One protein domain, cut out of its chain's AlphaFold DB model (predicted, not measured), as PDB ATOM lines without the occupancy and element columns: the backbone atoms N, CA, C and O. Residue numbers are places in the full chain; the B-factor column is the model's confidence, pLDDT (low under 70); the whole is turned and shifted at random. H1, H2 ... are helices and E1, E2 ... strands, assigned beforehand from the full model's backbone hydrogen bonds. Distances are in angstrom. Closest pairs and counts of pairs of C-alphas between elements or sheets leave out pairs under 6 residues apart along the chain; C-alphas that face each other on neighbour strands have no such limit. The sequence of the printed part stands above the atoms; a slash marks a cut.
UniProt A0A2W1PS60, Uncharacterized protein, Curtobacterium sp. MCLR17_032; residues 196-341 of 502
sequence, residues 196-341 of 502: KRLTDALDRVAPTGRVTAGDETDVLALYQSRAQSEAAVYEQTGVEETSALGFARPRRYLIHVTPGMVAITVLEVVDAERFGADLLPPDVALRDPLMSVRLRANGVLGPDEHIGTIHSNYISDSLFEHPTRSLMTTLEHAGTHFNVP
ATOM      1  N   LYS A 196     239.698 279.412 404.884       89.69
ATOM      2  CA  LYS A 196     240.740 279.906 405.790       89.69
ATOM      3  C   LYS A 196     241.209 278.827 406.772       89.69
ATOM      4  O   LYS A 196     242.399 278.756 407.065       89.69
ATOM      5  N   ARG A 197     240.326 277.911 407.203       87.25
ATOM      6  CA  ARG A 197     240.735 276.777 408.061       87.25
ATOM      7  C   ARG A 197     241.757 275.870 407.379       87.25
ATOM      8  O   ARG A 197     242.606 275.309 408.059       87.25
ATOM      9  N   LEU A 198     241.650 275.712 406.057       87.38
ATOM     10  CA  LEU A 198     242.512 274.828 405.276       87.38
ATOM     11  C   LEU A 198     243.881 275.464 405.102       87.38
ATOM     12  O   LEU A 198     244.893 274.832 405.384       87.38
ATOM     13  N   THR A 199     243.907 276.737 404.705       86.75
ATOM     14  CA  THR A 199     245.160 277.482 404.571       86.75
ATOM     15  C   THR A 199     245.881 277.587 405.909       86.75
ATOM     16  O   THR A 199     247.086 277.393 405.951       86.75
ATOM     17  N   ASP A 200     245.159 277.812 407.010       82.62
ATOM     18  CA  ASP A 200     245.776 277.906 408.334       82.62
ATOM     19  C   ASP A 200     246.286 276.552 408.854       82.62
ATOM     20  O   ASP A 200     247.201 276.521 409.672       82.62
ATOM     21  N   ALA A 201     245.684 275.432 408.437       80.94
ATOM     22  CA  ALA A 201     246.188 274.099 408.765       80.94
ATOM     23  C   ALA A 201     247.441 273.767 407.940       80.94
ATOM     24  O   ALA A 201     248.430 273.290 408.488       80.94
ATOM     25  N   LEU A 202     247.437 274.091 406.644       81.25
ATOM     26  CA  LEU A 202     248.592 273.909 405.762       81.25
ATOM     27  C   LEU A 202     249.788 274.779 406.174       81.25
ATOM     28  O   LEU A 202     250.916 274.300 406.125       81.25
ATOM     29  N   ASP A 203     249.555 276.013 406.635       80.12
ATOM     30  CA  ASP A 203     250.610 276.925 407.110       80.12
ATOM     31  C   ASP A 203     251.392 276.353 408.305       80.12
ATOM     32  O   ASP A 203     252.586 276.592 408.447       80.12
ATOM     33  N   ARG A 204     250.735 275.545 409.149       72.69
ATOM     34  CA  ARG A 204     251.363 274.898 410.314       72.69
ATOM     35  C   ARG A 204     252.245 273.703 409.947       72.69
ATOM     36  O   ARG A 204     253.074 273.304 410.759       72.69
ATOM     37  N   VAL A 205     252.046 273.118 408.765       72.12
ATOM     38  CA  VAL A 205     252.750 271.907 408.307       72.12
ATOM     39  C   VAL A 205     253.787 272.227 407.229       72.12
ATOM     40  O   VAL A 205     254.807 271.546 407.127       72.12
ATOM     41  N   ALA A 206     253.564 273.268 406.428       65.88
ATOM     42  CA  ALA A 206     254.491 273.672 405.384       65.88
ATOM     43  C   ALA A 206     255.755 274.336 405.978       65.88
ATOM     44  O   ALA A 206     255.639 275.235 406.813       65.88
ATOM     45  N   PRO A 207     256.972 273.977 405.516       63.81
ATOM     46  CA  PRO A 207     258.185 274.721 405.838       63.81
ATOM     47  C   PRO A 207     258.027 276.195 405.448       63.81
ATOM     48  O   PRO A 207     257.547 276.521 404.356       63.81
ATOM     49  N   THR A 208     258.450 277.105 406.321       56.22
ATOM     50  CA  THR A 208     258.345 278.545 406.088       56.22
ATOM     51  C   THR A 208     259.279 278.999 404.958       56.22
ATOM     52  O   THR A 208     260.438 279.327 405.178       56.22
ATOM     53  N   GLY A 209     258.759 279.086 403.726       66.62
ATOM     54  CA  GLY A 209     259.358 279.883 402.644       66.62
ATOM     55  C   GLY A 209     259.824 279.108 401.406       66.62
ATOM     56  O   GLY A 209     259.123 278.228 400.904       66.62
ATOM     57  N   ARG A 210     260.970 279.529 400.849       74.19
ATOM     58  CA  ARG A 210     261.632 278.855 399.720       74.19
ATOM     59  C   ARG A 210     262.434 277.673 400.245       74.19
ATOM     60  O   ARG A 210     263.104 277.798 401.265       74.19
ATOM     61  N   VAL A 211     262.387 276.562 399.529       76.81
ATOM     62  CA  VAL A 211     263.149 275.356 399.851       76.81
ATOM     63  C   VAL A 211     264.254 275.129 398.842       76.81
ATOM     64  O   VAL A 211     264.132 275.522 397.683       76.81
ATOM     65  N   THR A 212     265.334 274.513 399.316       74.62
ATOM     66  CA  THR A 212     266.374 273.956 398.457       74.62
ATOM     67  C   THR A 212     266.040 272.503 398.153       74.62
ATOM     68  O   THR A 212     265.627 271.768 399.048       74.62
ATOM     69  N   ALA A 213     266.208 272.095 396.898       74.31
ATOM     70  CA  ALA A 213     266.307 270.685 396.535       74.31
ATOM     71  C   ALA A 213     267.763 270.391 396.168       74.31
ATOM     72  O   ALA A 213     268.378 271.171 395.437       74.31
ATOM     73  N   GLY A 214     268.326 269.318 396.725       72.62
ATOM     74  CA  GLY A 214     269.684 268.863 396.445       72.62
ATOM     75  C   GLY A 214     269.773 268.033 395.166       72.62
ATOM     76  O   GLY A 214     270.795 268.088 394.481       72.62
ATOM     77  N   ASP A 215     268.698 267.323 394.814       79.69
ATOM     78  CA  ASP A 215     268.577 266.546 393.580       79.69
ATOM     79  C   ASP A 215     267.112 266.377 393.099       79.69
ATOM     80  O   ASP A 215     266.161 266.929 393.658       79.69
ATOM     81  N   GLU A 216     266.922 265.601 392.028       82.31
ATOM     82  CA  GLU A 216     265.601 265.277 391.464       82.31
ATOM     83  C   GLU A 216     264.706 264.484 392.438       82.31
ATOM     84  O   GLU A 216     263.476 264.591 392.380       82.31
ATOM     85  N   THR A 217     265.305 263.710 393.347       84.81
ATOM     86  CA  THR A 217     264.597 262.916 394.362       84.81
ATOM     87  C   THR A 217     263.965 263.831 395.404       84.81
ATOM     88  O   THR A 217     262.802 263.638 395.762       84.81
ATOM     89  N   ASP A 218     264.687 264.865 395.836       82.81
ATOM     90  CA  ASP A 218     264.175 265.883 396.756       82.81
ATOM     91  C   ASP A 218     262.991 266.638 396.142       82.81
ATOM     92  O   ASP A 218     261.963 266.849 396.791       82.81
ATOM     93  N   VAL A 219     263.090 266.991 394.854       83.44
ATOM     94  CA  VAL A 219     261.973 267.600 394.116       83.44
ATOM     95  C   VAL A 219     260.758 266.672 394.125       83.44
ATOM     96  O   VAL A 219     259.646 267.114 394.427       83.44
ATOM     97  N   LEU A 220     260.949 265.387 393.821       83.62
ATOM     98  CA  LEU A 220     259.860 264.415 393.817       83.62
ATOM     99  C   LEU A 220     259.207 264.294 395.204       83.62
ATOM    100  O   LEU A 220     257.979 264.317 395.291       83.62
ATOM    101  N   ALA A 221     259.999 264.233 396.276       83.62
ATOM    102  CA  ALA A 221     259.502 264.155 397.649       83.62
ATOM    103  C   ALA A 221     258.647 265.378 398.036       83.62
ATOM    104  O   ALA A 221     257.584 265.232 398.643       83.62
ATOM    105  N   LEU A 222     259.047 266.585 397.621       84.19
ATOM    106  CA  LEU A 222     258.291 267.818 397.877       84.19
ATOM    107  C   LEU A 222     256.912 267.813 397.194       84.19
ATOM    108  O   LEU A 222     255.908 268.203 397.797       84.19
ATOM    109  N   TYR A 223     256.828 267.344 395.948       84.69
ATOM    110  CA  TYR A 223     255.543 267.230 395.248       84.69
ATOM    111  C   TYR A 223     254.699 266.044 395.729       84.69
ATOM    112  O   TYR A 223     253.471 266.136 395.720       84.69
ATOM    113  N   GLN A 224     255.324 264.965 396.206       83.69
ATOM    114  CA  GLN A 224     254.620 263.892 396.912       83.69
ATOM    115  C   GLN A 224     253.985 264.409 398.209       83.69
ATOM    116  O   GLN A 224     252.809 264.144 398.450       83.69
ATOM    117  N   SER A 225     254.707 265.212 398.998       81.25
ATOM    118  CA  SER A 225     254.171 265.863 400.204       81.25
ATOM    119  C   SER A 225     252.988 266.786 399.886       81.25
ATOM    120  O   SER A 225     251.965 266.759 400.579       81.25
ATOM    121  N   ARG A 226     253.065 267.549 398.787       84.88
ATOM    122  CA  ARG A 226     251.921 268.324 398.283       84.88
ATOM    123  C   ARG A 226     250.731 267.428 397.948       84.88
ATOM    124  O   ARG A 226     249.627 267.723 398.392       84.88
ATOM    125  N   ALA A 227     250.933 266.352 397.189       82.75
ATOM    126  CA  ALA A 227     249.849 265.445 396.813       82.75
ATOM    127  C   ALA A 227     249.189 264.794 398.044       82.75
ATOM    128  O   ALA A 227     247.966 264.688 398.103       82.75
ATOM    129  N   GLN A 228     249.980 264.426 399.055       81.19
ATOM    130  CA  GLN A 228     249.477 263.924 400.337       81.19
ATOM    131  C   GLN A 228     248.665 264.985 401.088       81.19
ATOM    132  O   GLN A 228     247.595 264.684 401.610       81.19
ATOM    133  N   SER A 229     249.128 266.237 401.086       82.75
ATOM    134  CA  SER A 229     248.402 267.354 401.697       82.75
ATOM    135  C   SER A 229     247.063 267.618 401.000       82.75
ATOM    136  O   SER A 229     246.055 267.843 401.662       82.75
ATOM    137  N   GLU A 230     247.022 267.548 399.666       82.94
ATOM    138  CA  GLU A 230     245.776 267.657 398.892       82.94
ATOM    139  C   GLU A 230     244.808 266.516 399.205       82.94
ATOM    140  O   GLU A 230     243.616 266.765 399.382       82.94
ATOM    141  N   ALA A 231     245.310 265.283 399.325       81.38
ATOM    142  CA  ALA A 231     244.503 264.130 399.709       81.38
ATOM    143  C   ALA A 231     243.918 264.283 401.124       81.38
ATOM    144  O   ALA A 231     242.720 264.092 401.313       81.38
ATOM    145  N   ALA A 232     244.721 264.718 402.098       81.00
ATOM    146  CA  ALA A 232     244.249 264.977 403.457       81.00
ATOM    147  C   ALA A 232     243.192 266.097 403.498       81.00
ATOM    148  O   ALA A 232     242.165 265.965 404.161       81.00
ATOM    149  N   VAL A 233     243.387 267.189 402.749       81.44
ATOM    150  CA  VAL A 233     242.378 268.256 402.618       81.44
ATOM    151  C   VAL A 233     241.091 267.725 401.981       81.44
ATOM    152  O   VAL A 233     239.999 268.062 402.442       81.44
ATOM    153  N   TYR A 234     241.198 266.887 400.949       81.75
ATOM    154  CA  TYR A 234     240.052 266.261 400.293       81.75
ATOM    155  C   TYR A 234     239.235 265.407 401.270       81.75
ATOM    156  O   TYR A 234     238.029 265.596 401.381       81.75
ATOM    157  N   GLU A 235     239.886 264.528 402.034       81.44
ATOM    158  CA  GLU A 235     239.218 263.642 402.999       81.44
ATOM    159  C   GLU A 235     238.512 264.394 404.136       81.44
ATOM    160  O   GLU A 235     237.518 263.913 404.682       81.44
ATOM    161  N   GLN A 236     239.014 265.575 404.498       81.69
ATOM    162  CA  GLN A 236     238.520 266.367 405.629       81.69
ATOM    163  C   GLN A 236     237.568 267.500 405.211       81.69
ATOM    164  O   GLN A 236     237.097 268.259 406.064       81.69
ATOM    165  N   THR A 237     237.283 267.654 403.914       77.62
ATOM    166  CA  THR A 237     236.336 268.655 403.399       77.62
ATOM    167  C   THR A 237     235.026 268.015 402.962       77.62
ATOM    168  O   THR A 237     234.983 266.888 402.476       77.62
ATOM    169  N   GLY A 238     233.922 268.739 403.164       76.62
ATOM    170  CA  GLY A 238     232.627 268.325 402.628       76.62
ATOM    171  C   GLY A 238     232.559 268.583 401.125       76.62
ATOM    172  O   GLY A 238     233.215 269.492 400.626       76.62
ATOM    173  N   VAL A 239     231.707 267.844 400.409       73.00
ATOM    174  CA  VAL A 239     231.647 267.898 398.937       73.00
ATOM    175  C   VAL A 239     231.426 269.322 398.395       73.00
ATOM    176  O   VAL A 239     232.038 269.700 397.395       73.00
ATOM    177  N   GLU A 240     230.603 270.136 399.070       74.94
ATOM    178  CA  GLU A 240     230.395 271.559 398.743       74.94
ATOM    179  C   GLU A 240     231.709 272.357 398.761       74.94
ATOM    180  O   GLU A 240     232.028 273.053 397.794       74.94
ATOM    181  N   GLU A 241     232.506 272.218 399.824       79.62
ATOM    182  CA  GLU A 241     233.792 272.906 399.965       79.62
ATOM    183  C   GLU A 241     234.807 272.392 398.948       79.62
ATOM    184  O   GLU A 241     235.470 273.182 398.277       79.62
ATOM    185  N   THR A 242     234.898 271.076 398.774       78.31
ATOM    186  CA  THR A 242     235.840 270.464 397.838       78.31
ATOM    187  C   THR A 242     235.556 270.881 396.390       78.31
ATOM    188  O   THR A 242     236.484 271.148 395.617       78.31
ATOM    189  N   SER A 243     234.274 270.984 396.016       74.69
ATOM    190  CA  SER A 243     233.867 271.471 394.697       74.69
ATOM    191  C   SER A 243     234.153 272.960 394.520       74.69
ATOM    192  O   SER A 243     234.624 273.347 393.453       74.69
ATOM    193  N   ALA A 244     233.871 273.792 395.525       76.06
ATOM    194  CA  ALA A 244     234.115 275.234 395.468       76.06
ATOM    195  C   ALA A 244     235.607 275.576 395.368       76.06
ATOM    196  O   ALA A 244     235.991 276.523 394.686       76.06
ATOM    197  N   LEU A 245     236.452 274.783 396.027       76.88
ATOM    198  CA  LEU A 245     237.898 274.972 396.039       76.88
ATOM    199  C   LEU A 245     238.593 274.348 394.822       76.88
ATOM    200  O   LEU A 245     239.766 274.617 394.583       76.88
ATOM    201  N   GLY A 246     237.889 273.536 394.029       72.25
ATOM    202  CA  GLY A 246     238.447 272.932 392.820       72.25
ATOM    203  C   GLY A 246     239.437 271.794 393.096       72.25
ATOM    204  O   GLY A 246     240.379 271.599 392.319       72.25
ATOM    205  N   PHE A 247     239.223 271.039 394.180       71.12
ATOM    206  CA  PHE A 247     240.023 269.862 394.556       71.12
ATOM    207  C   PHE A 247     239.178 268.586 394.673       71.12
ATOM    208  O   PHE A 247     239.574 267.645 395.343       71.12
ATOM    209  N   ALA A 248     238.013 268.528 394.014       65.00
ATOM    210  CA  ALA A 248     237.071 267.398 394.077       65.00
ATOM    211  C   ALA A 248     237.632 266.045 393.597       65.00
ATOM    212  O   ALA A 248     236.961 265.023 393.716       65.00
ATOM    213  N   ARG A 249     238.838 266.027 393.028       66.31
ATOM    214  CA  ARG A 249     239.594 264.814 392.719       66.31
ATOM    215  C   ARG A 249     241.074 265.058 393.037       66.31
ATOM    216  O   ARG A 249     241.527 266.196 392.870       66.31
ATOM    217  N   PRO A 250     241.824 264.017 393.438       67.44
ATOM    218  CA  PRO A 250     243.271 264.105 393.593       67.44
ATOM    219  C   PRO A 250     243.913 264.591 392.295       67.44
ATOM    220  O   PRO A 250     243.611 264.071 391.218       67.44
ATOM    221  N   ARG A 251     244.792 265.591 392.384       72.94
ATOM    222  CA  ARG A 251     245.544 266.059 391.220       72.94
ATOM    223  C   ARG A 251     246.730 265.140 390.989       72.94
ATOM    224  O   ARG A 251     247.432 264.752 391.923       72.94
ATOM    225  N   ARG A 252     246.966 264.816 389.723       79.00
ATOM    226  CA  ARG A 252     248.148 264.078 389.298       79.00
ATOM    227  C   ARG A 252     249.151 265.051 388.690       79.00
ATOM    228  O   ARG A 252     248.791 265.896 387.877       79.00
ATOM    229  N   TYR A 253     250.414 264.913 389.076       82.38
ATOM    230  CA  TYR A 253     251.502 265.772 388.619       82.38
ATOM    231  C   TYR A 253     252.527 264.945 387.841       82.38
ATOM    232  O   TYR A 253     252.918 263.868 388.290       82.38
ATOM    233  N   LEU A 254     252.981 265.451 386.693       83.62
ATOM    234  CA  LEU A 254     254.208 264.983 386.047       83.62
ATOM    235  C   LEU A 254     255.274 266.049 386.238       83.62
ATOM    236  O   LEU A 254     255.033 267.226 385.976       83.62
ATOM    237  N   ILE A 255     256.445 265.636 386.700       84.81
ATOM    238  CA  ILE A 255     257.533 266.546 387.032       84.81
ATOM    239  C   ILE A 255     258.693 266.209 386.114       84.81
ATOM    240  O   ILE A 255     259.155 265.071 386.070       84.81
ATOM    241  N   HIS A 256     259.138 267.205 385.366       83.00
ATOM    242  CA  HIS A 256     260.335 267.140 384.557       83.00
ATOM    243  C   HIS A 256     261.386 268.051 385.182       83.00
ATOM    244  O   HIS A 256     261.172 269.257 385.309       83.00
ATOM    245  N   VAL A 257     262.515 267.471 385.574       81.50
ATOM    246  CA  VAL A 257     263.671 268.213 386.073       81.50
ATOM    247  C   VAL A 257     264.732 268.202 384.981       81.50
ATOM    248  O   VAL A 257     265.019 267.165 384.385       81.50
ATOM    249  N   THR A 258     265.268 269.376 384.659       78.12
ATOM    250  CA  THR A 258     266.359 269.486 383.681       78.12
ATOM    251  C   THR A 258     267.690 269.052 384.305       78.12
ATOM    252  O   THR A 258     267.882 269.237 385.511       78.12
ATOM    253  N   PRO A 259     268.642 268.526 383.508       71.25
ATOM    254  CA  PRO A 259     269.957 268.144 384.015       71.25
ATOM    255  C   PRO A 259     270.627 269.286 384.789       71.25
ATOM    256  O   PRO A 259     270.698 270.415 384.304       71.25
ATOM    257  N   GLY A 260     271.112 268.993 385.999       68.38
ATOM    258  CA  GLY A 260     271.701 269.996 386.895       68.38
ATOM    259  C   GLY A 260     270.688 270.903 387.610       68.38
ATOM    260  O   GLY A 260     271.098 271.913 388.172       68.38
ATOM    261  N   MET A 261     269.390 270.563 387.588       69.88
ATOM    262  CA  MET A 261     268.286 271.282 388.252       69.88
ATOM    263  C   MET A 261     268.136 272.759 387.860       69.88
ATOM    264  O   MET A 261     267.639 273.574 388.633       69.88
ATOM    265  N   VAL A 262     268.523 273.113 386.635       70.69
ATOM    266  CA  VAL A 262     268.452 274.499 386.135       70.69
ATOM    267  C   VAL A 262     267.001 274.991 386.030       70.69
ATOM    268  O   VAL A 262     266.702 276.175 386.201       70.69
ATOM    269  N   ALA A 263     266.084 274.068 385.760       76.56
ATOM    270  CA  ALA A 263     264.654 274.300 385.673       76.56
ATOM    271  C   ALA A 263     263.857 273.062 386.101       76.56
ATOM    272  O   ALA A 263     264.233 271.928 385.777       76.56
ATOM    273  N   ILE A 264     262.727 273.306 386.769       79.88
ATOM    274  CA  ILE A 264     261.690 272.310 387.056       79.88
ATOM    275  C   ILE A 264     260.434 272.700 386.280       79.88
ATOM    276  O   ILE A 264     259.913 273.806 386.445       79.88
ATOM    277  N   THR A 265     259.926 271.771 385.477       81.12
ATOM    278  CA  THR A 265     258.642 271.882 384.788       81.12
ATOM    279  C   THR A 265     257.649 270.909 385.407       81.12
ATOM    280  O   THR A 265     257.878 269.704 385.448       81.12
ATOM    281  N   VAL A 266     256.519 271.430 385.870       80.12
ATOM    282  CA  VAL A 266     255.424 270.661 386.460       80.12
ATOM    283  C   VAL A 266     254.222 270.728 385.541       80.12
ATOM    284  O   VAL A 266     253.778 271.807 385.148       80.12
ATOM    285  N   LEU A 267     253.687 269.559 385.221       79.62
ATOM    286  CA  LEU A 267     252.506 269.375 384.398       79.62
ATOM    287  C   LEU A 267     251.378 268.877 385.307       79.62
ATOM    288  O   LEU A 267     251.474 267.780 385.861       79.62
ATOM    289  N   GLU A 268     250.315 269.665 385.465       77.38
ATOM    290  CA  GLU A 268     249.079 269.184 386.092       77.38
ATOM    291  C   GLU A 268     248.316 268.336 385.069       77.38
ATOM    292  O   GLU A 268     247.919 268.827 384.006       77.38
ATOM    293  N   VAL A 269     248.129 267.057 385.389       76.12
ATOM    294  CA  VAL A 269     247.373 266.106 384.578       76.12
ATOM    295  C   VAL A 269     245.912 266.148 385.002       76.12
ATOM    296  O   VAL A 269     245.587 266.083 386.189       76.12
ATOM    297  N   VAL A 270     245.032 266.273 384.016       69.00
ATOM    298  CA  VAL A 270     243.585 266.360 384.195       69.00
ATOM    299  C   VAL A 270     242.873 265.404 383.249       69.00
ATOM    300  O   VAL A 270     243.329 265.179 382.132       69.00
ATOM    301  N   ASP A 271     241.727 264.882 383.667       63.66
ATOM    302  CA  ASP A 271     240.888 264.044 382.807       63.66
ATOM    303  C   ASP A 271     240.249 264.870 381.672       63.66
ATOM    304  O   ASP A 271     240.060 266.089 381.796       63.66
ATOM    305  N   ALA A 272     239.846 264.198 380.588       54.97
ATOM    306  CA  ALA A 272     239.159 264.794 379.435       54.97
ATOM    307  C   ALA A 272     237.957 265.686 379.815       54.97
ATOM    308  O   ALA A 272     237.753 266.740 379.211       54.97
ATOM    309  N   GLU A 273     237.217 265.327 380.873       53.72
ATOM    310  CA  GLU A 273     236.080 266.100 381.404       53.72
ATOM    311  C   GLU A 273     236.470 267.527 381.844       53.72
ATOM    312  O   GLU A 273     235.656 268.448 381.770       53.72
ATOM    313  N   ARG A 274     237.716 267.737 382.291       51.56
ATOM    314  CA  ARG A 274     238.216 269.022 382.815       51.56
ATOM    315  C   ARG A 274     238.930 269.857 381.747       51.56
ATOM    316  O   ARG A 274     239.042 271.073 381.896       51.56
ATOM    317  N   PHE A 275     239.399 269.221 380.671       43.72
ATOM    318  CA  PHE A 275     240.146 269.878 379.594       43.72
ATOM    319  C   PHE A 275     239.279 270.859 378.785       43.72
ATOM    320  O   PHE A 275     239.781 271.881 378.322       43.72
ATOM    321  N   GLY A 276     237.979 270.574 378.647       38.62
ATOM    322  CA  GLY A 276     237.053 271.373 377.838       38.62
ATOM    323  C   GLY A 276     236.464 272.617 378.516       38.62
ATOM    324  O   GLY A 276     235.890 273.446 377.815       38.62
ATOM    325  N   ALA A 277     236.575 272.756 379.844       42.94
ATOM    326  CA  ALA A 277     235.802 273.756 380.588       42.94
ATOM    327  C   ALA A 277     236.589 275.001 381.040       42.94
ATOM    328  O   ALA A 277     236.026 276.084 380.957       42.94
ATOM    329  N   ASP A 278     237.848 274.901 381.499       38.59
ATOM    330  CA  ASP A 278     238.485 276.033 382.218       38.59
ATOM    331  C   ASP A 278     240.030 276.085 382.207       38.59
ATOM    332  O   ASP A 278     240.626 276.823 382.987       38.59
ATOM    333  N   LEU A 279     240.731 275.329 381.356       42.47
ATOM    334  CA  LEU A 279     242.204 275.238 381.419       42.47
ATOM    335  C   LEU A 279     242.884 275.596 380.092       42.47
ATOM    336  O   LEU A 279     243.687 274.835 379.549       42.47
ATOM    337  N   LEU A 280     242.577 276.783 379.568       38.72
ATOM    338  CA  LEU A 280     243.511 277.485 378.688       38.72
ATOM    339  C   LEU A 280     244.335 278.437 379.564       38.72
ATOM    340  O   LEU A 280     243.822 279.491 379.943       38.72
ATOM    341  N   PRO A 281     245.578 278.081 379.945       35.41
ATOM    342  CA  PRO A 281     246.443 279.030 380.625       35.41
ATOM    343  C   PRO A 281     246.711 280.238 379.709       35.41
ATOM    344  O   PRO A 281     246.730 280.085 378.483       35.41
ATOM    345  N   PRO A 282     246.945 281.432 380.281       38.34
ATOM    346  CA  PRO A 282     247.230 282.644 379.513       38.34
ATOM    347  C   PRO A 282     248.487 282.530 378.628       38.34
ATOM    348  O   PRO A 282     248.569 283.210 377.607       38.34
ATOM    349  N   ASP A 283     249.418 281.619 378.941       41.56
ATOM    350  CA  ASP A 283     250.635 281.386 378.158       41.56
ATOM    351  C   ASP A 283     250.489 280.222 377.166       41.56
ATOM    352  O   ASP A 283     250.997 279.113 377.348       41.56
ATOM    353  N   VAL A 284     249.824 280.507 376.047       39.16
ATOM    354  CA  VAL A 284     249.707 279.615 374.875       39.16
ATOM    355  C   VAL A 284     251.086 279.239 374.287       39.16
ATOM    356  O   VAL A 284     251.214 278.215 373.620       39.16
ATOM    357  N   ALA A 285     252.137 280.012 374.581       36.56
ATOM    358  CA  ALA A 285     253.483 279.839 374.027       36.56
ATOM    359  C   ALA A 285     254.257 278.602 374.542       36.56
ATOM    360  O   ALA A 285     255.218 278.191 373.898       36.56
ATOM    361  N   LEU A 286     253.855 277.995 375.669       45.22
ATOM    362  CA  LEU A 286     254.541 276.829 376.260       45.22
ATOM    363  C   LEU A 286     253.925 275.474 375.873       45.22
ATOM    364  O   LEU A 286     254.474 274.424 376.219       45.22
ATOM    365  N   ARG A 287     252.793 275.458 375.155       51.69
ATOM    366  CA  ARG A 287     252.215 274.208 374.648       51.69
ATOM    367  C   ARG A 287     252.987 273.758 373.415       51.69
ATOM    368  O   ARG A 287     252.688 274.177 372.304       51.69
ATOM    369  N   ASP A 288     253.928 272.838 373.604       56.06
ATOM    370  CA  ASP A 288     254.332 271.949 372.520       56.06
ATOM    371  C   ASP A 288     253.159 270.981 372.244       56.06
ATOM    372  O   ASP A 288     252.870 270.122 373.087       56.06
ATOM    373  N   PRO A 289     252.454 271.100 371.101       53.00
ATOM    374  CA  PRO A 289     251.298 270.258 370.789       53.00
ATOM    375  C   PRO A 289     251.656 268.768 370.694       53.00
ATOM    376  O   PRO A 289     250.786 267.912 370.858       53.00
ATOM    377  N   LEU A 290     252.933 268.437 370.491       62.50
ATOM    378  CA  LEU A 290     253.423 267.064 370.458       62.50
ATOM    379  C   LEU A 290     253.765 266.525 371.852       62.50
ATOM    380  O   LEU A 290     253.951 265.319 371.994       62.50
ATOM    381  N   MET A 291     253.824 267.358 372.896       66.69
ATOM    382  CA  MET A 291     254.193 266.914 374.246       66.69
ATOM    383  C   MET A 291     253.230 265.858 374.794       66.69
ATOM    384  O   MET A 291     253.679 264.799 375.227       66.69
ATOM    385  N   SER A 292     251.917 266.093 374.713       66.69
ATOM    386  CA  SER A 292     250.906 265.120 375.157       66.69
ATOM    387  C   SER A 292     250.975 263.816 374.357       66.69
ATOM    388  O   SER A 292     250.805 262.738 374.919       66.69
ATOM    389  N   VAL A 293     251.273 263.901 373.055       62.50
ATOM    390  CA  VAL A 293     251.442 262.729 372.183       62.50
ATOM    391  C   VAL A 293     252.679 261.930 372.589       62.50
ATOM    392  O   VAL A 293     252.587 260.719 372.752       62.50
ATOM    393  N   ARG A 294     253.820 262.594 372.822       69.00
ATOM    394  CA  ARG A 294     255.067 261.946 373.256       69.00
ATOM    395  C   ARG A 294     254.933 261.311 374.640       69.00
ATOM    396  O   ARG A 294     255.354 260.177 374.824       69.00
ATOM    397  N   LEU A 295     254.323 262.005 375.604       72.31
ATOM    398  CA  LEU A 295     254.095 261.460 376.948       72.31
ATOM    399  C   LEU A 295     253.162 260.244 376.920       72.31
ATOM    400  O   LEU A 295     253.402 259.281 377.646       72.31
ATOM    401  N   ARG A 296     252.146 260.255 376.049       73.88
ATOM    402  CA  ARG A 296     251.251 259.110 375.848       73.88
ATOM    403  C   ARG A 296     251.940 257.949 375.133       73.88
ATOM    404  O   ARG A 296     251.811 256.812 375.569       73.88
ATOM    405  N   ALA A 297     252.727 258.225 374.092       72.69
ATOM    406  CA  ALA A 297     253.519 257.211 373.392       72.69
ATOM    407  C   ALA A 297     254.538 256.526 374.320       72.69
ATOM    408  O   ALA A 297     254.777 255.330 374.197       72.69
ATOM    409  N   ASN A 298     255.084 257.267 375.288       76.56
ATOM    410  CA  ASN A 298     255.999 256.749 376.305       76.56
ATOM    411  C   ASN A 298     255.286 256.094 377.508       76.56
ATOM    412  O   ASN A 298     255.952 255.718 378.468       76.56
ATOM    413  N   GLY A 299     253.951 255.987 377.502       73.81
ATOM    414  CA  GLY A 299     253.173 255.365 378.580       73.81
ATOM    415  C   GLY A 299     253.102 256.167 379.887       73.81
ATOM    416  O   GLY A 299     252.642 255.648 380.899       73.81
ATOM    417  N   VAL A 300     253.549 257.426 379.887       79.06
ATOM    418  CA  VAL A 300     253.535 258.309 381.066       79.06
ATOM    419  C   VAL A 300     252.166 258.974 381.241       79.06
ATOM    420  O   VAL A 300     251.734 259.214 382.367       79.06
ATOM    421  N   LEU A 301     251.475 259.254 380.135       73.62
ATOM    422  CA  LEU A 301     250.128 259.825 380.102       73.62
ATOM    423  C   LEU A 301     249.124 258.771 379.615       73.62
ATOM    424  O   LEU A 301     249.368 258.094 378.617       73.62
ATOM    425  N   GLY A 302     247.996 258.646 380.305       74.44
ATOM    426  CA  GLY A 302     246.895 257.759 379.960       74.44
ATOM    427  C   GLY A 302     246.140 258.189 378.693       74.44
ATOM    428  O   GLY A 302     246.334 259.296 378.174       74.44
ATOM    429  N   PRO A 303     245.267 257.314 378.162       68.75
ATOM    430  CA  PRO A 303     244.492 257.597 376.953       68.75
ATOM    431  C   PRO A 303     243.563 258.809 377.124       68.75
ATOM    432  O   PRO A 303     243.555 259.674 376.250       68.75
ATOM    433  N   ASP A 304     242.900 258.930 378.278       66.94
ATOM    434  CA  ASP A 304     241.898 259.973 378.572       66.94
ATOM    435  C   ASP A 304     242.448 261.143 379.407       66.94
ATOM    436  O   ASP A 304     241.707 262.015 379.869       66.94
ATOM    437  N   GLU A 305     243.763 261.158 379.625       67.50
ATOM    438  CA  GLU A 305     244.446 262.184 380.401       67.50
ATOM    439  C   GLU A 305     244.994 263.290 379.502       67.50
ATOM    440  O   GLU A 305     245.521 263.053 378.414       67.50
ATOM    441  N   HIS A 306     244.922 264.520 379.988       69.50
ATOM    442  CA  HIS A 306     245.366 265.718 379.301       69.50
ATOM    443  C   HIS A 306     246.238 266.575 380.214       69.50
ATOM    444  O   HIS A 306     246.148 266.523 381.436       69.50
ATOM    445  N   ILE A 307     247.078 267.410 379.607       69.94
ATOM    446  CA  ILE A 307     247.876 268.395 380.334       69.94
ATOM    447  C   ILE A 307     247.032 269.660 380.478       69.94
ATOM    448  O   ILE A 307     246.740 270.335 379.485       69.94
ATOM    449  N   GLY A 308     246.627 269.957 381.710       65.38
ATOM    450  CA  GLY A 308     245.860 271.151 382.045       65.38
ATOM    451  C   GLY A 308     246.763 272.377 382.089       65.38
ATOM    452  O   GLY A 308     246.719 273.223 381.194       65.38
ATOM    453  N   THR A 309     247.625 272.426 383.105       69.56
ATOM    454  CA  THR A 309     248.502 273.569 383.387       69.56
ATOM    455  C   THR A 309     249.965 273.151 383.347       69.56
ATOM    456  O   THR A 309     250.318 272.055 383.782       69.56
ATOM    457  N   ILE A 310     250.816 274.039 382.830       68.94
ATOM    458  CA  ILE A 310     252.268 273.862 382.782       68.94
ATOM    459  C   ILE A 310     252.895 274.988 383.600       68.94
ATOM    460  O   ILE A 310     252.725 276.159 383.267       68.94
ATOM    461  N   HIS A 311     253.629 274.639 384.651       71.62
ATOM    462  CA  HIS A 311     254.400 275.584 385.452       71.62
ATOM    463  C   HIS A 311     255.882 275.296 385.260       71.62
ATOM    464  O   HIS A 311     256.310 274.167 385.470       71.62
ATOM    465  N   SER A 312     256.668 276.293 384.858       71.88
ATOM    466  CA  SER A 312     258.123 276.156 384.744       71.88
ATOM    467  C   SER A 312     258.807 277.180 385.631       71.88
ATOM    468  O   SER A 312     258.573 278.375 385.483       71.88
ATOM    469  N   ASN A 313     259.662 276.703 386.530       71.81
ATOM    470  CA  ASN A 313     260.463 277.540 387.411       71.81
ATOM    471  C   ASN A 313     261.935 277.393 387.029       71.81
ATOM    472  O   ASN A 313     262.473 276.287 387.080       71.81
ATOM    473  N   TYR A 314     262.578 278.504 386.666       72.25
ATOM    474  CA  TYR A 314     264.033 278.578 386.547       72.25
ATOM    475  C   TYR A 314     264.627 278.752 387.935       72.25
ATOM    476  O   TYR A 314     264.219 279.645 388.680       72.25
ATOM    477  N   ILE A 315     265.575 277.893 388.282       69.12
ATOM    478  CA  ILE A 315     266.115 277.832 389.629       69.12
ATOM    479  C   ILE A 315     267.527 278.395 389.598       69.12
ATOM    480  O   ILE A 315     268.498 277.692 389.337       69.12
ATOM    481  N   SER A 316     267.644 279.696 389.852       58.28
ATOM    482  CA  SER A 316     268.919 280.262 390.283       58.28
ATOM    483  C   SER A 316     269.113 279.879 391.754       58.28
ATOM    484  O   SER A 316     268.270 280.218 392.583       58.28
ATOM    485  N   ASP A 317     270.191 279.159 392.070       59.12
ATOM    486  CA  ASP A 317     270.617 278.790 393.435       59.12
ATOM    487  C   ASP A 317     269.816 277.674 394.144       59.12
ATOM    488  O   ASP A 317     269.705 277.664 395.369       59.12
ATOM    489  N   SER A 318     269.245 276.719 393.400       62.84
ATOM    490  CA  SER A 318     268.457 275.574 393.921       62.84
ATOM    491  C   SER A 318     267.219 275.925 394.775       62.84
ATOM    492  O   SER A 318     266.563 275.024 395.292       62.84
ATOM    493  N   LEU A 319     266.868 277.210 394.913       71.44
ATOM    494  CA  LEU A 319     265.769 277.707 395.744       71.44
ATOM    495  C   LEU A 319     264.480 277.911 394.938       71.44
ATOM    496  O   LEU A 319     264.444 278.718 394.010       71.44
ATOM    497  N   PHE A 320     263.381 277.280 395.351       75.44
ATOM    498  CA  PHE A 320     262.051 277.522 394.778       75.44
ATOM    499  C   PHE A 320     260.948 277.501 395.844       75.44
ATOM    500  O   PHE A 320     261.174 277.133 396.995       75.44
ATOM    501  N   GLU A 321     259.754 277.980 395.493       78.06
ATOM    502  CA  GLU A 321     258.613 278.006 396.413       78.06
ATOM    503  C   GLU A 321     258.158 276.584 396.776       78.06
ATOM    504  O   GLU A 321     257.962 275.751 395.890       78.06
ATOM    505  N   HIS A 322     257.962 276.309 398.072       81.75
ATOM    506  CA  HIS A 322     257.492 275.000 398.523       81.75
ATOM    507  C   HIS A 322     256.152 274.640 397.847       81.75
ATOM    508  O   HIS A 322     255.210 275.436 397.927       81.75
ATOM    509  N   PRO A 323     255.994 273.450 397.236       80.56
ATOM    510  CA  PRO A 323     254.778 273.094 396.500       80.56
ATOM    511  C   PRO A 323     253.476 273.225 397.313       80.56
ATOM    512  O   PRO A 323     252.456 273.655 396.772       80.56
ATOM    513  N   THR A 324     253.507 272.931 398.618       81.06
ATOM    514  CA  THR A 324     252.363 273.126 399.537       81.06
ATOM    515  C   THR A 324     251.979 274.600 399.732       81.06
ATOM    516  O   THR A 324     250.812 274.906 399.954       81.06
ATOM    517  N   ARG A 325     252.916 275.544 399.582       81.88
ATOM    518  CA  ARG A 325     252.617 276.983 399.659       81.88
ATOM    519  C   ARG A 325     251.839 277.456 398.431       81.88
ATOM    520  O   ARG A 325     250.829 278.136 398.567       81.88
ATOM    521  N   SER A 326     252.231 276.986 397.245       78.75
ATOM    522  CA  SER A 326     251.465 277.204 396.010       78.75
ATOM    523  C   SER A 326     250.029 276.660 396.121       78.75
ATOM    524  O   SER A 326     249.079 277.304 395.665       78.75
ATOM    525  N   LEU A 327     249.842 275.514 396.790       81.00
ATOM    526  CA  LEU A 327     248.516 274.977 397.109       81.00
ATOM    527  C   LEU A 327     247.715 275.922 398.021       81.00
ATOM    528  O   LEU A 327     246.552 276.193 397.723       81.00
ATOM    529  N   MET A 328     248.321 276.464 399.084       86.00
ATOM    530  CA  MET A 328     247.664 277.446 399.959       86.00
ATOM    531  C   MET A 328     247.192 278.677 399.183       86.00
ATOM    532  O   MET A 328     246.032 279.061 399.306       86.00
ATOM    533  N   THR A 329     248.050 279.256 398.338       84.25
ATOM    534  CA  THR A 329     247.689 280.413 397.504       84.25
ATOM    535  C   THR A 329     246.560 280.079 396.529       84.25
ATOM    536  O   THR A 329     245.654 280.887 396.326       84.25
ATOM    537  N   THR A 330     246.567 278.871 395.959       82.25
ATOM    538  CA  THR A 330     245.489 278.394 395.078       82.25
ATOM    539  C   THR A 330     244.160 278.292 395.833       82.25
ATOM    540  O   THR A 330     243.134 278.751 395.333       82.25
ATOM    541  N   LEU A 331     244.177 277.727 397.044       86.00
ATOM    542  CA  LEU A 331     243.003 277.601 397.914       86.00
ATOM    543  C   LEU A 331     242.457 278.962 398.348       86.00
ATOM    544  O   LEU A 331     241.249 279.175 398.305       86.00
ATOM    545  N   GLU A 332     243.335 279.884 398.740       88.88
ATOM    546  CA  GLU A 332     242.968 281.249 399.119       88.88
ATOM    547  C   GLU A 332     242.321 281.997 397.951       88.88
ATOM    548  O   GLU A 332     241.258 282.603 398.113       88.88
ATOM    549  N   HIS A 333     242.914 281.912 396.758       87.06
ATOM    550  CA  HIS A 333     242.365 282.542 395.563       87.06
ATOM    551  C   HIS A 333     240.994 281.958 395.193       87.06
ATOM    552  O   HIS A 333     240.033 282.711 395.017       87.06
ATOM    553  N   ALA A 334     240.881 280.626 395.132       84.12
ATOM    554  CA  ALA A 334     239.632 279.938 394.809       84.12
ATOM    555  C   ALA A 334     238.534 280.234 395.843       84.12
ATOM    556  O   ALA A 334     237.421 280.611 395.476       84.12
ATOM    557  N   GLY A 335     238.862 280.129 397.133       87.88
ATOM    558  CA  GLY A 335     237.941 280.394 398.235       87.88
ATOM    559  C   GLY A 335     237.464 281.843 398.262       87.88
ATOM    560  O   GLY A 335     236.265 282.089 398.392       87.88
ATOM    561  N   THR A 336     238.369 282.803 398.058       88.12
ATOM    562  CA  THR A 336     238.016 284.226 397.966       88.12
ATOM    563  C   THR A 336     237.091 284.477 396.781       88.12
ATOM    564  O   THR A 336     236.015 285.045 396.955       88.12
ATOM    565  N   HIS A 337     237.462 284.014 395.585       85.31
ATOM    566  CA  HIS A 337     236.660 284.206 394.378       85.31
ATOM    567  C   HIS A 337     235.260 283.586 394.512       85.31
ATOM    568  O   HIS A 337     234.264 284.216 394.155       85.31
ATOM    569  N   PHE A 338     235.169 282.379 395.078       83.12
ATOM    570  CA  PHE A 338     233.900 281.698 395.321       83.12
ATOM    571  C   PHE A 338     233.030 282.421 396.356       83.12
ATOM    572  O   PHE A 338     231.824 282.565 396.160       83.12
ATOM    573  N   ASN A 339     233.629 282.904 397.448       87.12
ATOM    574  CA  ASN A 339     232.891 283.546 398.529       87.12
ATOM    575  C   ASN A 339     232.428 284.968 398.183       87.12
ATOM    576  O   ASN A 339     231.411 285.394 398.729       87.12
ATOM    577  N   VAL A 340     233.130 285.721 397.327       84.06
ATOM    578  CA  VAL A 340     232.815 287.130 396.995       84.06
ATOM    579  C   VAL A 340     231.334 287.392 396.652       84.06
ATOM    580  O   VAL A 340     230.766 288.312 397.242       84.06
ATOM    581  N   PRO A 341     230.672 286.632 395.755       77.38
ATOM    582  CA  PRO A 341     229.274 286.887 395.391       77.38
ATOM    583  C   PRO A 341     228.250 286.408 396.435       77.38
ATOM    584  O   PRO A 341     227.061 286.703 396.296       77.38
TER     585      PRO A 341
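Overview. This is residues 196 to 341 of the 502 residues of an uncharacterized protein of Curtobacterium sp. MCLR17_032 (UniProt A0A2W1PS60). A group of helices, H1, H2 and H3 gathered round H6, and a twisted antiparallel sheet of three strands make the two arms of a V, which come together where H2 begins beside E2 and open toward the other end of H2. The small strand pair E1 and E5 lies near the joined end, short H4 follows E3 directly at the open end of the V, H5 lies on the side of the sheet away from those helices, and a long loop, residues 276 to 290, links H4 to H5. The printed part has 146 residues with six named helices and five named strands, in the order H1 E1 H2 H3 E2 E3 H4 H5 E4 E5 H6. The larger sheet has the order E2, E3, E4, the smaller one is E1 and E5, both are antiparallel, and the class is mixed, helices and strands. The whole is compact, with a radius of gyration of the C-alphas of 15.8 A and spans of 40 by 36 by 26 A.

Along the chain. H1, residues 196 to 205, begins with C-alpha 196 at (240.740, 279.906, 405.790) and is 14.6 A long. E1 is residues 210 to 212. H2, residues 216 to 236, is the longest helix, 30.6 A from C-alpha 216 at (265.601, 265.277, 391.464) to C-alpha 236. H3 is residues 239 to 245. E2, residues 252 to 257, is 16.4 A long, and E3, residues 263 to 271, is 26.0 A long. H4 is residues 272 to 275 and H5 is residues 291 to 297. E4, residues 305 to 314, is 26.3 A long and bends by 54 degrees at residue 308. E5 is residues 319 to 321. H6, residues 323 to 339, is 24.3 A long and ends with C-alpha 339 at (232.891, 283.546, 398.529).

Arrangement. H6 is the hub, touching three helices. H1 touches H6 at a shallow tilt of 8 degrees, opposite ways, and their closest C-alphas, those of Thr 199 and Met 328, are 5.2 A apart. H2 touches H6 with residues 222 to 229 alone, closest at the C-alphas of Arg 226 and Thr 324, 5.0 A, the same way at a shallow tilt of 34 degrees, only just short of steep. H3 touches H6 about perpendicular, at 76 degrees, with the C-alphas of Leu 245 and Ala 334 closest, 5.4 A. H2 only grazes the sheet E2 E3 E4, with its residues 216 to 227; H1, H3 and H6 are not on it. E2 and E3 form a hairpin, with N 256 and O 265 within hydrogen-bond range at 2.8 A. E3, the inner strand, is antiparallel to E4 at 162 degrees, with N 266 and O 311 at 2.8 A. H4 is on the sheet, over E4, at a height over the sheet of 7.2 A. H5 only grazes the sheet, with its residues 291 to 296; its closest C-alpha to E4 is that of Ser 292, 6.8 A from that of Ile 307. H4 and H5 are apart. E1 and E5 stand antiparallel at 137 degrees, with N 211 and O 320 at 2.9 A. Every O i to N i+4 pair is within hydrogen-bond range in H2, H3, H5 and H6; in H1 it is 4 of 6, and H4 is too short for such a pair.

Size, cuts and confidence. The two C-alphas farthest apart, those of Gly 260 and Pro 341, are 46.4 A apart. The printed part has no cut. The link from H4 to H5, with 15 residues between them, is long. The mean pLDDT of the printed part is 72.7, and 46 residues are under 70: residues 206 to 209, 248 to 250, 260 to 261, 270 to 294, 303 to 310 and 315 to 318.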